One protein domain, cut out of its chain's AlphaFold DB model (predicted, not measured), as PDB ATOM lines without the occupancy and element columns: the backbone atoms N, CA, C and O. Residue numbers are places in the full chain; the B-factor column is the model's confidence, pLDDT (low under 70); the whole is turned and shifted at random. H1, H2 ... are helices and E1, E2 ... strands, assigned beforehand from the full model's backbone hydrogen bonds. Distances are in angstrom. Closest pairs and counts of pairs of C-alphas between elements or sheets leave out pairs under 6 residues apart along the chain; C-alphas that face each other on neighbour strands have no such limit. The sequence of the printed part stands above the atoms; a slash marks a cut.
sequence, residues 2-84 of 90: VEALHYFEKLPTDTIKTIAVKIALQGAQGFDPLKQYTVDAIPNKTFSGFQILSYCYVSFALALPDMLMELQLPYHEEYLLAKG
ATOM      1  N   VAL A   2     138.365 -46.788 366.605       89.06
ATOM      2  CA  VAL A   2     138.151 -45.345 366.306       89.06
ATOM      3  C   VAL A   2     136.720 -45.029 365.849       89.06
ATOM      4  O   VAL A   2     136.085 -44.120 366.366       89.06
ATOM      5  N   GLU A   3     136.177 -45.831 364.933       90.94
ATOM      6  CA  GLU A   3     134.791 -45.682 364.468       90.94
ATOM      7  C   GLU A   3     133.766 -45.787 365.614       90.94
ATOM      8  O   GLU A   3     132.822 -45.006 365.681       90.94
ATOM      9  N   ALA A   4     133.981 -46.721 366.547       92.81
ATOM     10  CA  ALA A   4     133.116 -46.899 367.708       92.81
ATOM     11  C   ALA A   4     133.189 -45.690 368.650       92.81
ATOM     12  O   ALA A   4     132.154 -45.211 369.099       92.81
ATOM     13  N   LEU A   5     134.393 -45.158 368.901       92.06
ATOM     14  CA  LEU A   5     134.579 -43.943 369.700       92.06
ATOM     15  C   LEU A   5     133.800 -42.766 369.105       92.06
ATOM     16  O   LEU A   5     133.037 -42.123 369.818       92.06
ATOM     17  N   HIS A   6     133.924 -42.542 367.795       92.25
ATOM     18  CA  HIS A   6     133.211 -41.456 367.124       92.25
ATOM     19  C   HIS A   6     131.689 -41.655 367.127       92.25
ATOM     20  O   HIS A   6     130.930 -40.698 367.262       92.25
ATOM     21  N   TYR A   7     131.230 -42.905 367.010       93.25
ATOM     22  CA  TYR A   7     129.811 -43.233 367.106       93.25
ATOM     23  C   TYR A   7     129.237 -42.914 368.497       93.25
ATOM     24  O   TYR A   7     128.156 -42.335 368.600       93.25
ATOM     25  N   PHE A   8     129.957 -43.268 369.565       94.75
ATOM     26  CA  PHE A   8     129.486 -43.085 370.940       94.75
ATOM     27  C   PHE A   8     129.676 -41.665 371.490       94.75
ATOM     28  O   PHE A   8     128.968 -41.296 372.420       94.75
ATOM     29  N   GLU A   9     130.562 -40.852 370.908       91.69
ATOM     30  CA  GLU A   9     130.885 -39.486 371.360       91.69
ATOM     31  C   GLU A   9     129.655 -38.580 371.545       91.69
ATOM     32  O   GLU A   9     129.634 -37.717 372.418       91.69
ATOM     33  N   LYS A  10     128.612 -38.787 370.736       90.19
ATOM     34  CA  LYS A  10     127.395 -37.959 370.735       90.19
ATOM     35  C   LYS A  10     126.228 -38.581 371.506       90.19
ATOM     36  O   LYS A  10     125.132 -38.023 371.486       90.19
ATOM     37  N   LEU A  11     126.425 -39.745 372.126       94.69
ATOM     38  CA  LEU A  11     125.357 -40.499 372.779       94.69
ATOM     39  C   LEU A  11     125.401 -40.343 374.307       94.69
ATOM     40  O   LEU A  11     126.483 -40.315 374.890       94.69
ATOM     41  N   PRO A  12     124.238 -40.295 374.985       95.75
ATOM     42  CA  PRO A  12     124.185 -40.337 376.442       95.75
ATOM     43  C   PRO A  12     124.758 -41.644 376.997       95.75
ATOM     44  O   PRO A  12     124.543 -42.717 376.424       95.75
ATOM     45  N   THR A  13     125.402 -41.582 378.163       93.81
ATOM     46  CA  THR A  13     126.006 -42.748 378.828       93.81
ATOM     47  C   THR A  13     125.020 -43.905 379.024       93.81
ATOM     48  O   THR A  13     125.382 -45.054 378.784       93.81
ATOM     49  N   ASP A  14     123.756 -43.632 379.365       94.81
ATOM     50  CA  ASP A  14     122.722 -44.672 379.515       94.81
ATOM     51  C   ASP A  14     122.405 -45.398 378.196       94.81
ATOM     52  O   ASP A  14     122.164 -46.611 378.170       94.81
ATOM     53  N   THR A  15     122.453 -44.679 377.073       95.25
ATOM     54  CA  THR A  15     122.300 -45.268 375.739       95.25
ATOM     55  C   THR A  15     123.500 -46.148 375.403       95.25
ATOM     56  O   THR A  15     123.320 -47.278 374.948       95.25
ATOM     57  N   ILE A  16     124.717 -45.677 375.692       96.38
ATOM     58  CA  ILE A  16     125.950 -46.454 375.502       96.38
ATOM     59  C   ILE A  16     125.907 -47.731 376.353       96.38
ATOM     60  O   ILE A  16     126.194 -48.813 375.841       96.38
ATOM     61  N   LYS A  17     125.461 -47.641 377.612       94.75
ATOM     62  CA  LYS A  17     125.282 -48.790 378.513       94.75
ATOM     63  C   LYS A  17     124.289 -49.805 377.955       94.75
ATOM     64  O   LYS A  17     124.557 -51.005 377.962       94.75
ATOM     65  N   THR A  18     123.157 -49.334 377.438       94.81
ATOM     66  CA  THR A  18     122.144 -50.200 376.816       94.81
ATOM     67  C   THR A  18     122.719 -50.947 375.614       94.81
ATOM     68  O   THR A  18     122.492 -52.148 375.460       94.81
ATOM     69  N   ILE A  19     123.494 -50.255 374.778       95.38
ATOM     70  CA  ILE A  19     124.183 -50.860 373.635       95.38
ATOM     71  C   ILE A  19     125.214 -51.894 374.110       95.38
ATOM     72  O   ILE A  19     125.211 -53.011 373.597       95.38
ATOM     73  N   ALA A  20     126.035 -51.562 375.111       93.50
ATOM     74  CA  ALA A  20     127.048 -52.456 375.674       93.50
ATOM     75  C   ALA A  20     126.437 -53.780 376.148       93.50
ATOM     76  O   ALA A  20     126.871 -54.856 375.735       93.50
ATOM     77  N   VAL A  21     125.368 -53.702 376.949       91.88
ATOM     78  CA  VAL A  21     124.661 -54.881 377.466       91.88
ATOM     79  C   VAL A  21     124.056 -55.701 376.329       91.88
ATOM     80  O   VAL A  21     124.187 -56.922 376.327       91.88
ATOM     81  N   LYS A  22     123.438 -55.064 375.328       93.50
ATOM     82  CA  LYS A  22     122.880 -55.786 374.174       93.50
ATOM     83  C   LYS A  22     123.951 -56.537 373.385       93.50
ATOM     84  O   LYS A  22     123.748 -57.705 373.065       93.50
ATOM     85  N   ILE A  23     125.087 -55.892 373.110       93.19
ATOM     86  CA  ILE A  23     126.210 -56.530 372.413       93.19
ATOM     87  C   ILE A  23     126.764 -57.690 373.252       93.19
ATOM     88  O   ILE A  23     126.985 -58.770 372.712       93.19
ATOM     89  N   ALA A  24     126.936 -57.512 374.565       89.31
ATOM     90  CA  ALA A  24     127.419 -58.571 375.451       89.31
ATOM     91  C   ALA A  24     126.467 -59.774 375.510       89.31
ATOM     92  O   ALA A  24     126.920 -60.912 375.427       89.31
ATOM     93  N   LEU A  25     125.154 -59.541 375.599       90.75
ATOM     94  CA  LEU A  25     124.151 -60.610 375.593       90.75
ATOM     95  C   LEU A  25     124.148 -61.377 374.267       90.75
ATOM     96  O   LEU A  25     124.095 -62.605 374.264       90.75
ATOM     97  N   GLN A  26     124.250 -60.667 373.142       92.25
ATOM     98  CA  GLN A  26     124.355 -61.285 371.821       92.25
ATOM     99  C   GLN A  26     125.660 -62.082 371.664       92.25
ATOM    100  O   GLN A  26     125.669 -63.142 371.042       92.25
ATOM    101  N   GLY A  27     126.752 -61.579 372.239       87.44
ATOM    102  CA  GLY A  27     128.087 -62.172 372.209       87.44
ATOM    103  C   GLY A  27     128.401 -63.109 373.371       87.44
ATOM    104  O   GLY A  27     129.568 -63.445 373.550       87.44
ATOM    105  N   ALA A  28     127.412 -63.538 374.164       84.12
ATOM    106  CA  ALA A  28     127.643 -64.348 375.366       84.12
ATOM    107  C   ALA A  28     128.332 -65.696 375.070       84.12
ATOM    108  O   ALA A  28     129.022 -66.242 375.924       84.12
ATOM    109  N   GLN A  29     128.173 -66.215 373.848       82.50
ATOM    110  CA  GLN A  29     128.847 -67.426 373.355       82.50
ATOM    111  C   GLN A  29     130.111 -67.117 372.527       82.50
ATOM    112  O   GLN A  29     130.677 -68.004 371.893       82.50
ATOM    113  N   GLY A  30     130.551 -65.859 372.523       84.56
ATOM    114  CA  GLY A  30     131.625 -65.348 371.683       84.56
ATOM    115  C   GLY A  30     131.141 -64.848 370.319       84.56
ATOM    116  O   GLY A  30     130.110 -65.266 369.790       84.56
ATOM    117  N   PHE A  31     131.922 -63.934 369.740       87.12
ATOM    118  CA  PHE A  31     131.763 -63.489 368.358       87.12
ATOM    119  C   PHE A  31     132.793 -64.183 367.469       87.12
ATOM    120  O   PHE A  31     133.973 -64.247 367.798       87.12
ATOM    121  N   ASP A  32     132.335 -64.668 366.322       85.62
ATOM    122  CA  ASP A  32     133.164 -65.207 365.255       85.62
ATOM    123  C   ASP A  32     133.661 -64.038 364.385       85.62
ATOM    124  O   ASP A  32     132.840 -63.341 363.777       85.62
ATOM    125  N   PRO A  33     134.982 -63.806 364.290       81.06
ATOM    126  CA  PRO A  33     135.555 -62.727 363.490       81.06
ATOM    127  C   PRO A  33     135.119 -62.718 362.019       81.06
ATOM    128  O   PRO A  33     135.087 -61.650 361.403       81.06
ATOM    129  N   LEU A  34     134.781 -63.887 361.464       86.75
ATOM    130  CA  LEU A  34     134.435 -64.078 360.054       86.75
ATOM    131  C   LEU A  34     132.940 -63.898 359.768       86.75
ATOM    132  O   LEU A  34     132.535 -63.862 358.603       86.75
ATOM    133  N   LYS A  35     132.108 -63.772 360.807       92.88
ATOM    134  CA  LYS A  35     130.666 -63.555 360.663       92.88
ATOM    135  C   LYS A  35     130.303 -62.079 360.695       92.88
ATOM    136  O   LYS A  35     131.048 -61.218 361.164       92.88
ATOM    137  N   GLN A  36     129.115 -61.813 360.165       93.50
ATOM    138  CA  GLN A  36     128.486 -60.506 360.194       93.50
ATOM    139  C   GLN A  36     127.407 -60.463 361.272       93.50
ATOM    140  O   GLN A  36     126.698 -61.444 361.498       93.50
ATOM    141  N   TYR A  37     127.286 -59.308 361.908       93.81
ATOM    142  CA  TYR A  37     126.391 -59.068 363.027       93.81
ATOM    143  C   TYR A  37     125.613 -57.780 362.818       93.81
ATOM    144  O   TYR A  37     126.111 -56.823 362.232       93.81
ATOM    145  N   THR A  38     124.403 -57.741 363.353       94.69
ATOM    146  CA  THR A  38     123.594 -56.532 363.499       94.69
ATOM    147  C   THR A  38     123.248 -56.368 364.968       94.69
ATOM    148  O   THR A  38     123.125 -57.357 365.693       94.69
ATOM    149  N   VAL A  39     123.098 -55.123 365.408       92.25
ATOM    150  CA  VAL A  39     122.720 -54.783 366.782       92.25
ATOM    151  C   VAL A  39     121.499 -53.889 366.692       92.25
ATOM    152  O   VAL A  39     121.596 -52.798 366.144       92.25
ATOM    153  N   ASP A  40     120.360 -54.302 367.245       89.31
ATOM    154  CA  ASP A  40     119.099 -53.555 367.086       89.31
ATOM    155  C   ASP A  40     119.170 -52.115 367.614       89.31
ATOM    156  O   ASP A  40     118.466 -51.229 367.142       89.31
ATOM    157  N   ALA A  41     120.031 -51.867 368.606       89.25
ATOM    158  CA  ALA A  41     120.263 -50.529 369.149       89.25
ATOM    159  C   ALA A  41     121.170 -49.645 368.269       89.25
ATOM    160  O   ALA A  41     121.315 -48.460 368.557       89.25
ATOM    161  N   ILE A  42     121.756 -50.199 367.204       91.12
ATOM    162  CA  ILE A  42     122.523 -49.486 366.178       91.12
ATOM    163  C   ILE A  42     121.930 -49.860 364.806       91.12
ATOM    164  O   ILE A  42     122.469 -50.719 364.102       91.12
ATOM    165  N   PRO A  43     120.785 -49.260 364.428       88.81
ATOM    166  CA  PRO A  43     120.090 -49.627 363.202       88.81
ATOM    167  C   PRO A  43     120.916 -49.279 361.959       88.81
ATOM    168  O   PRO A  43     121.755 -48.377 361.977       88.81
ATOM    169  N   ASN A  44     120.629 -49.973 360.855       91.00
ATOM    170  CA  ASN A  44     121.243 -49.754 359.538       91.00
ATOM    171  C   ASN A  44     122.768 -49.947 359.503       91.00
ATOM    172  O   ASN A  44     123.450 -49.375 358.652       91.00
ATOM    173  N   LYS A  45     123.310 -50.757 360.417       92.12
ATOM    174  CA  LYS A  45     124.729 -51.093 360.451       92.12
ATOM    175  C   LYS A  45     124.937 -52.595 360.550       92.12
ATOM    176  O   LYS A  45     124.397 -53.254 361.436       92.12
ATOM    177  N   THR A  46     125.791 -53.096 359.667       94.19
ATOM    178  CA  THR A  46     126.339 -54.445 359.750       94.19
ATOM    179  C   THR A  46     127.781 -54.358 360.225       94.19
ATOM    180  O   THR A  46     128.555 -53.518 359.762       94.19
ATOM    181  N   PHE A  47     128.130 -55.212 361.174       93.69
ATOM    182  CA  PHE A  47     129.447 -55.298 361.781       93.69
ATOM    183  C   PHE A  47     130.106 -56.602 361.348       93.69
ATOM    184  O   PHE A  47     129.487 -57.658 361.430       93.69
ATOM    185  N   SER A  48     131.375 -56.558 360.959       92.94
ATOM    186  CA  SER A  48     132.231 -57.749 361.033       92.94
ATOM    187  C   SER A  48     132.444 -58.172 362.493       92.94
ATOM    188  O   SER A  48     132.261 -57.361 363.411       92.94
ATOM    189  N   GLY A  49     132.888 -59.406 362.729       90.06
ATOM    190  CA  GLY A  49     133.170 -59.886 364.083       90.06
ATOM    191  C   GLY A  49     134.176 -59.011 364.851       90.06
ATOM    192  O   GLY A  49     133.953 -58.672 366.010       90.06
ATOM    193  N   PHE A  50     135.233 -58.519 364.197       89.19
ATOM    194  CA  PHE A  50     136.171 -57.579 364.834       89.19
ATOM    195  C   PHE A  50     135.563 -56.198 365.113       89.19
ATOM    196  O   PHE A  50     135.908 -55.549 366.109       89.19
ATOM    197  N   GLN A  51     134.652 -55.728 364.257       92.44
ATOM    198  CA  GLN A  51     133.953 -54.468 364.498       92.44
ATOM    199  C   GLN A  51     133.013 -54.583 365.696       92.44
ATOM    200  O   GLN A  51     133.054 -53.708 366.556       92.44
ATOM    201  N   ILE A  52     132.220 -55.652 365.813       93.88
ATOM    202  CA  ILE A  52     131.316 -55.792 366.963       93.88
ATOM    203  C   ILE A  52     132.092 -55.956 368.276       93.88
ATOM    204  O   ILE A  52     131.711 -55.354 369.278       93.88
ATOM    205  N   LEU A  53     133.244 -56.640 368.259       90.25
ATOM    206  CA  LEU A  53     134.160 -56.701 369.406       90.25
ATOM    207  C   LEU A  53     134.717 -55.320 369.779       90.25
ATOM    208  O   LEU A  53     134.726 -54.957 370.953       90.25
ATOM    209  N   SER A  54     135.111 -54.511 368.789       91.69
ATOM    210  CA  SER A  54     135.529 -53.122 369.026       91.69
ATOM    211  C   SER A  54     134.415 -52.287 369.664       91.69
ATOM    212  O   SER A  54     134.682 -51.514 370.580       91.69
ATOM    213  N   TYR A  55     133.178 -52.418 369.180       94.38
ATOM    214  CA  TYR A  55     132.026 -51.692 369.723       94.38
ATOM    215  C   TYR A  55     131.667 -52.170 371.133       94.38
ATOM    216  O   TYR A  55     131.365 -51.341 371.991       94.38
ATOM    217  N   CYS A  56     131.773 -53.474 371.394       91.50
ATOM    218  CA  CYS A  56     131.644 -54.046 372.729       91.50
ATOM    219  C   CYS A  56     132.656 -53.397 373.679       91.50
ATOM    220  O   CYS A  56     132.266 -52.720 374.625       91.50
ATOM    221  N   TYR A  57     133.951 -53.486 373.365       90.94
ATOM    222  CA  TYR A  57     135.003 -52.962 374.235       90.94
ATOM    223  C   TYR A  57     134.841 -51.462 374.509       90.94
ATOM    224  O   TYR A  57     134.845 -51.032 375.660       90.94
ATOM    225  N   VAL A  58     134.657 -50.655 373.457       93.38
ATOM    226  CA  VAL A  58     134.545 -49.196 373.595       93.38
ATOM    227  C   VAL A  58     133.302 -48.807 374.400       93.38
ATOM    228  O   VAL A  58     133.385 -47.918 375.242       93.38
ATOM    229  N   SER A  59     132.162 -49.473 374.193       94.25
ATOM    230  CA  SER A  59     130.942 -49.162 374.950       94.25
ATOM    231  C   SER A  59     131.070 -49.505 376.440       94.25
ATOM    232  O   SER A  59     130.664 -48.699 377.278       94.25
ATOM    233  N   PHE A  60     131.716 -50.624 376.790       91.56
ATOM    234  CA  PHE A  60     132.054 -50.935 378.184       91.56
ATOM    235  C   PHE A  60     133.051 -49.929 378.768       91.56
ATOM    236  O   PHE A  60     132.830 -49.427 379.864       91.56
ATOM    237  N   ALA A  61     134.099 -49.560 378.031       91.19
ATOM    238  CA  ALA A  61     135.088 -48.589 378.501       91.19
ATOM    239  C   ALA A  61     134.501 -47.200 378.787       91.19
ATOM    240  O   ALA A  61     135.004 -46.492 379.657       91.19
ATOM    241  N   LEU A  62     133.455 -46.801 378.057       92.75
ATOM    242  CA  LEU A  62     132.796 -45.508 378.233       92.75
ATOM    243  C   LEU A  62     131.691 -45.532 379.298       92.75
ATOM    244  O   LEU A  62     131.528 -44.542 380.007       92.75
ATOM    245  N   ALA A  63     130.924 -46.622 379.406       93.62
ATOM    246  CA  ALA A  63     129.715 -46.659 380.237       93.62
ATOM    247  C   ALA A  63     129.795 -47.577 381.467       93.62
ATOM    248  O   ALA A  63     128.982 -47.435 382.381       93.62
ATOM    249  N   LEU A  64     130.729 -48.530 381.485       88.94
ATOM    250  CA  LEU A  64     130.891 -49.559 382.518       88.94
ATOM    251  C   LEU A  64     132.387 -49.874 382.778       88.94
ATOM    252  O   LEU A  64     132.791 -51.037 382.683       88.94
ATOM    253  N   PRO A  65     133.233 -48.868 383.082       85.06
ATOM    254  CA  PRO A  65     134.678 -49.066 383.212       85.06
ATOM    255  C   PRO A  65     135.052 -50.037 384.343       85.06
ATOM    256  O   PRO A  65     135.997 -50.806 384.185       85.06
ATOM    257  N   ASP A  66     134.279 -50.065 385.433       85.88
ATOM    258  CA  ASP A  66     134.509 -50.984 386.557       85.88
ATOM    259  C   ASP A  66     134.357 -52.452 386.129       85.88
ATOM    260  O   ASP A  66     135.229 -53.272 386.401       85.88
ATOM    261  N   MET A  67     133.310 -52.772 385.357       81.38
ATOM    262  CA  MET A  67     133.107 -54.123 384.813       81.38
ATOM    263  C   MET A  67     134.150 -54.484 383.752       81.38
ATOM    264  O   MET A  67     134.519 -55.647 383.619       81.38
ATOM    265  N   LEU A  68     134.646 -53.508 382.987       79.69
ATOM    266  CA  LEU A  68     135.689 -53.762 381.994       79.69
ATOM    267  C   LEU A  68     136.991 -54.256 382.648       79.69
ATOM    268  O   LEU A  68     137.652 -55.132 382.090       79.69
ATOM    269  N   MET A  69     137.347 -53.720 383.820       72.38
ATOM    270  CA  MET A  69     138.544 -54.141 384.561       72.38
ATOM    271  C   MET A  69     138.450 -55.595 385.042       72.38
ATOM    272  O   MET A  69     139.457 -56.302 385.054       72.38
ATOM    273  N   GLU A  70     137.247 -56.068 385.371       74.62
ATOM    274  CA  GLU A  70     137.011 -57.461 385.771       74.62
ATOM    275  C   GLU A  70     137.130 -58.446 384.600       74.62
ATOM    276  O   GLU A  70     137.528 -59.593 384.797       74.62
ATOM    277  N   LEU A  71     136.839 -58.005 383.370       68.12
ATOM    278  CA  LEU A  71     136.883 -58.857 382.177       68.12
ATOM    279  C   LEU A  71     138.313 -59.196 381.713       68.12
ATOM    280  O   LEU A  71     138.466 -60.075 380.867       68.12
ATOM    281  N   GLN A  72     139.341 -58.504 382.228       68.06
ATOM    282  CA  GLN A  72     140.771 -58.716 381.922       68.06
ATOM    283  C   GLN A  72     141.092 -58.899 380.422       68.06
ATOM    284  O   GLN A  72     141.984 -59.655 380.039       68.06
ATOM    285  N   LEU A  73     140.358 -58.211 379.542       69.62
ATOM    286  CA  LEU A  73     140.529 -58.360 378.096       69.62
ATOM    287  C   LEU A  73     141.841 -57.706 377.616       69.62
ATOM    288  O   LEU A  73     142.107 -56.555 377.979       69.62
ATOM    289  N   PRO A  74     142.615 -58.358 376.724       73.50
ATOM    290  CA  PRO A  74     143.915 -57.875 376.253       73.50
ATOM    291  C   PRO A  74     143.779 -56.827 375.132       73.50
ATOM    292  O   PRO A  74     144.470 -56.909 374.129       73.50
ATOM    293  N   TYR A  75     142.847 -55.880 375.265       74.56
ATOM    294  CA  TYR A  75     142.569 -54.859 374.237       74.56
ATOM    295  C   TYR A  75     142.700 -53.421 374.758       74.56
ATOM    296  O   TYR A  75     142.269 -52.461 374.111       74.56
ATOM    297  N   HIS A  76     143.221 -53.265 375.977       75.56
ATOM    298  CA  HIS A  76     143.293 -51.968 376.643       75.56
ATOM    299  C   HIS A  76     144.292 -51.023 375.979       75.56
ATOM    300  O   HIS A  76     144.005 -49.835 375.832       75.56
ATOM    301  N   GLU A  77     145.430 -51.538 375.520       76.19
ATOM    302  CA  GLU A  77     146.444 -50.724 374.848       76.19
ATOM    303  C   GLU A  77     145.935 -50.198 373.500       76.19
ATOM    304  O   GLU A  77     146.051 -49.004 373.212       76.19
ATOM    305  N   GLU A  78     145.281 -51.047 372.707       76.12
ATOM    306  CA  GLU A  78     144.663 -50.678 371.432       76.12
ATOM    307  C   GLU A  78     143.558 -49.637 371.617       76.12
ATOM    308  O   GLU A  78     143.411 -48.729 370.792       76.12
ATOM    309  N   TYR A  79     142.799 -49.731 372.710       79.50
ATOM    310  CA  TYR A  79     141.793 -48.737 373.062       79.50
ATOM    311  C   TYR A  79     142.408 -47.376 373.394       79.50
ATOM    312  O   TYR A  79     141.950 -46.358 372.868       79.50
ATOM    313  N   LEU A  80     143.455 -47.343 374.222       80.62
ATOM    314  CA  LEU A  80     144.156 -46.104 374.564       80.62
ATOM    315  C   LEU A  80     144.762 -45.447 373.318       80.62
ATOM    316  O   LEU A  80     144.594 -44.240 373.114       80.62
ATOM    317  N   LEU A  81     145.375 -46.245 372.438       80.81
ATOM    318  CA  LEU A  81     145.876 -45.784 371.141       80.81
ATOM    319  C   LEU A  81     144.754 -45.197 370.278       80.81
ATOM    320  O   LEU A  81     144.902 -44.095 369.747       80.81
ATOM    321  N   ALA A  82     143.613 -45.884 370.169       80.00
ATOM    322  CA  ALA A  82     142.464 -45.413 369.394       80.00
ATOM    323  C   ALA A  82     141.842 -44.127 369.962       80.00
ATOM    324  O   ALA A  82     141.345 -43.302 369.197       80.00
ATOM    325  N   LYS A  83     141.897 -43.936 371.283       78.00
ATOM    326  CA  LYS A  83     141.472 -42.704 371.962       78.00
ATOM    327  C   LYS A  83     142.460 -41.544 371.754       78.00
ATOM    328  O   LYS A  83     142.205 -40.433 372.208       78.00
ATOM    329  N   GLY A  84     143.593 -41.782 371.090       74.44
ATOM    330  CA  GLY A  84     144.661 -40.795 370.937       74.44
ATOM    331  C   GLY A  84     145.427 -40.539 372.237       74.44
ATOM    332  O   GLY A  84     146.233 -39.612 372.305       74.44
TER     333      GLY A  84
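Overview. This is residues 2 to 84 of the 90 residues of an uncharacterized protein of Porphyromonadaceae bacterium CG2_30_38_12 (UniProt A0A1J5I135). A two-stranded hairpin, E1 and E2, covers one end of a helical body built round the long helix H3, which runs through the middle. H2 crosses H3 on one side, and the short helices H1, H4 and H5 surround the rest of H3, with H4 at its far end. The 83 printed residues run H1, H2, E1, E2, H3, H4, H5; the sheet E1 - E2 is antiparallel and the class is mostly helix. The whole is compact and rounded, with a radius of gyration of the C-alphas of 11.8 A and spans of 26 by 26 by 22 A.

Along the chain. Find E1 at residues 36 to 39 and E2 at 42 to 48, 13.7 A long. H3, residues 49 to 63, runs 21.2 A from C-alpha 49 at (133.170, -59.886, 364.083). H2 is residues 13 to 26, 19.9 A. Look for H1 at 2 to 8, from (138.151, -45.345, 366.306), H4 at 65 to 70, and H5 at 76 to 82, ending at (142.464, -45.413, 369.394).

Arrangement. In the antiparallel hairpin E1 and E2, look at N 37 and O 47, within hydrogen-bond range at 2.8 A. E2 and H3 are near each other. H3 is the hub: it touches H2 (Ala 20 and Ser 59, closest C-alphas 5.2 A), opposite ways at a steep tilt of 39 degrees. With residues 54 to 59 alone, H3 touches H1, Ala 4 and Tyr 55 having the closest C-alphas, 5.3 A. With residues 57 to 61 alone it touches H4, closest C-alphas Phe 60 and Leu 68, 6.0 A. H5 is close but not clearly touching H3. Each O i to N i+4 pair is within range in H1, H2, H3 and H5, and 1 of 2 in H4.

Size, cuts and confidence. The C-alphas of Asn 44 and Glu 70 are farthest apart, 31.6 A. The printed part has no cut and no long link; pLDDT is under 70 at residues 71 to 73.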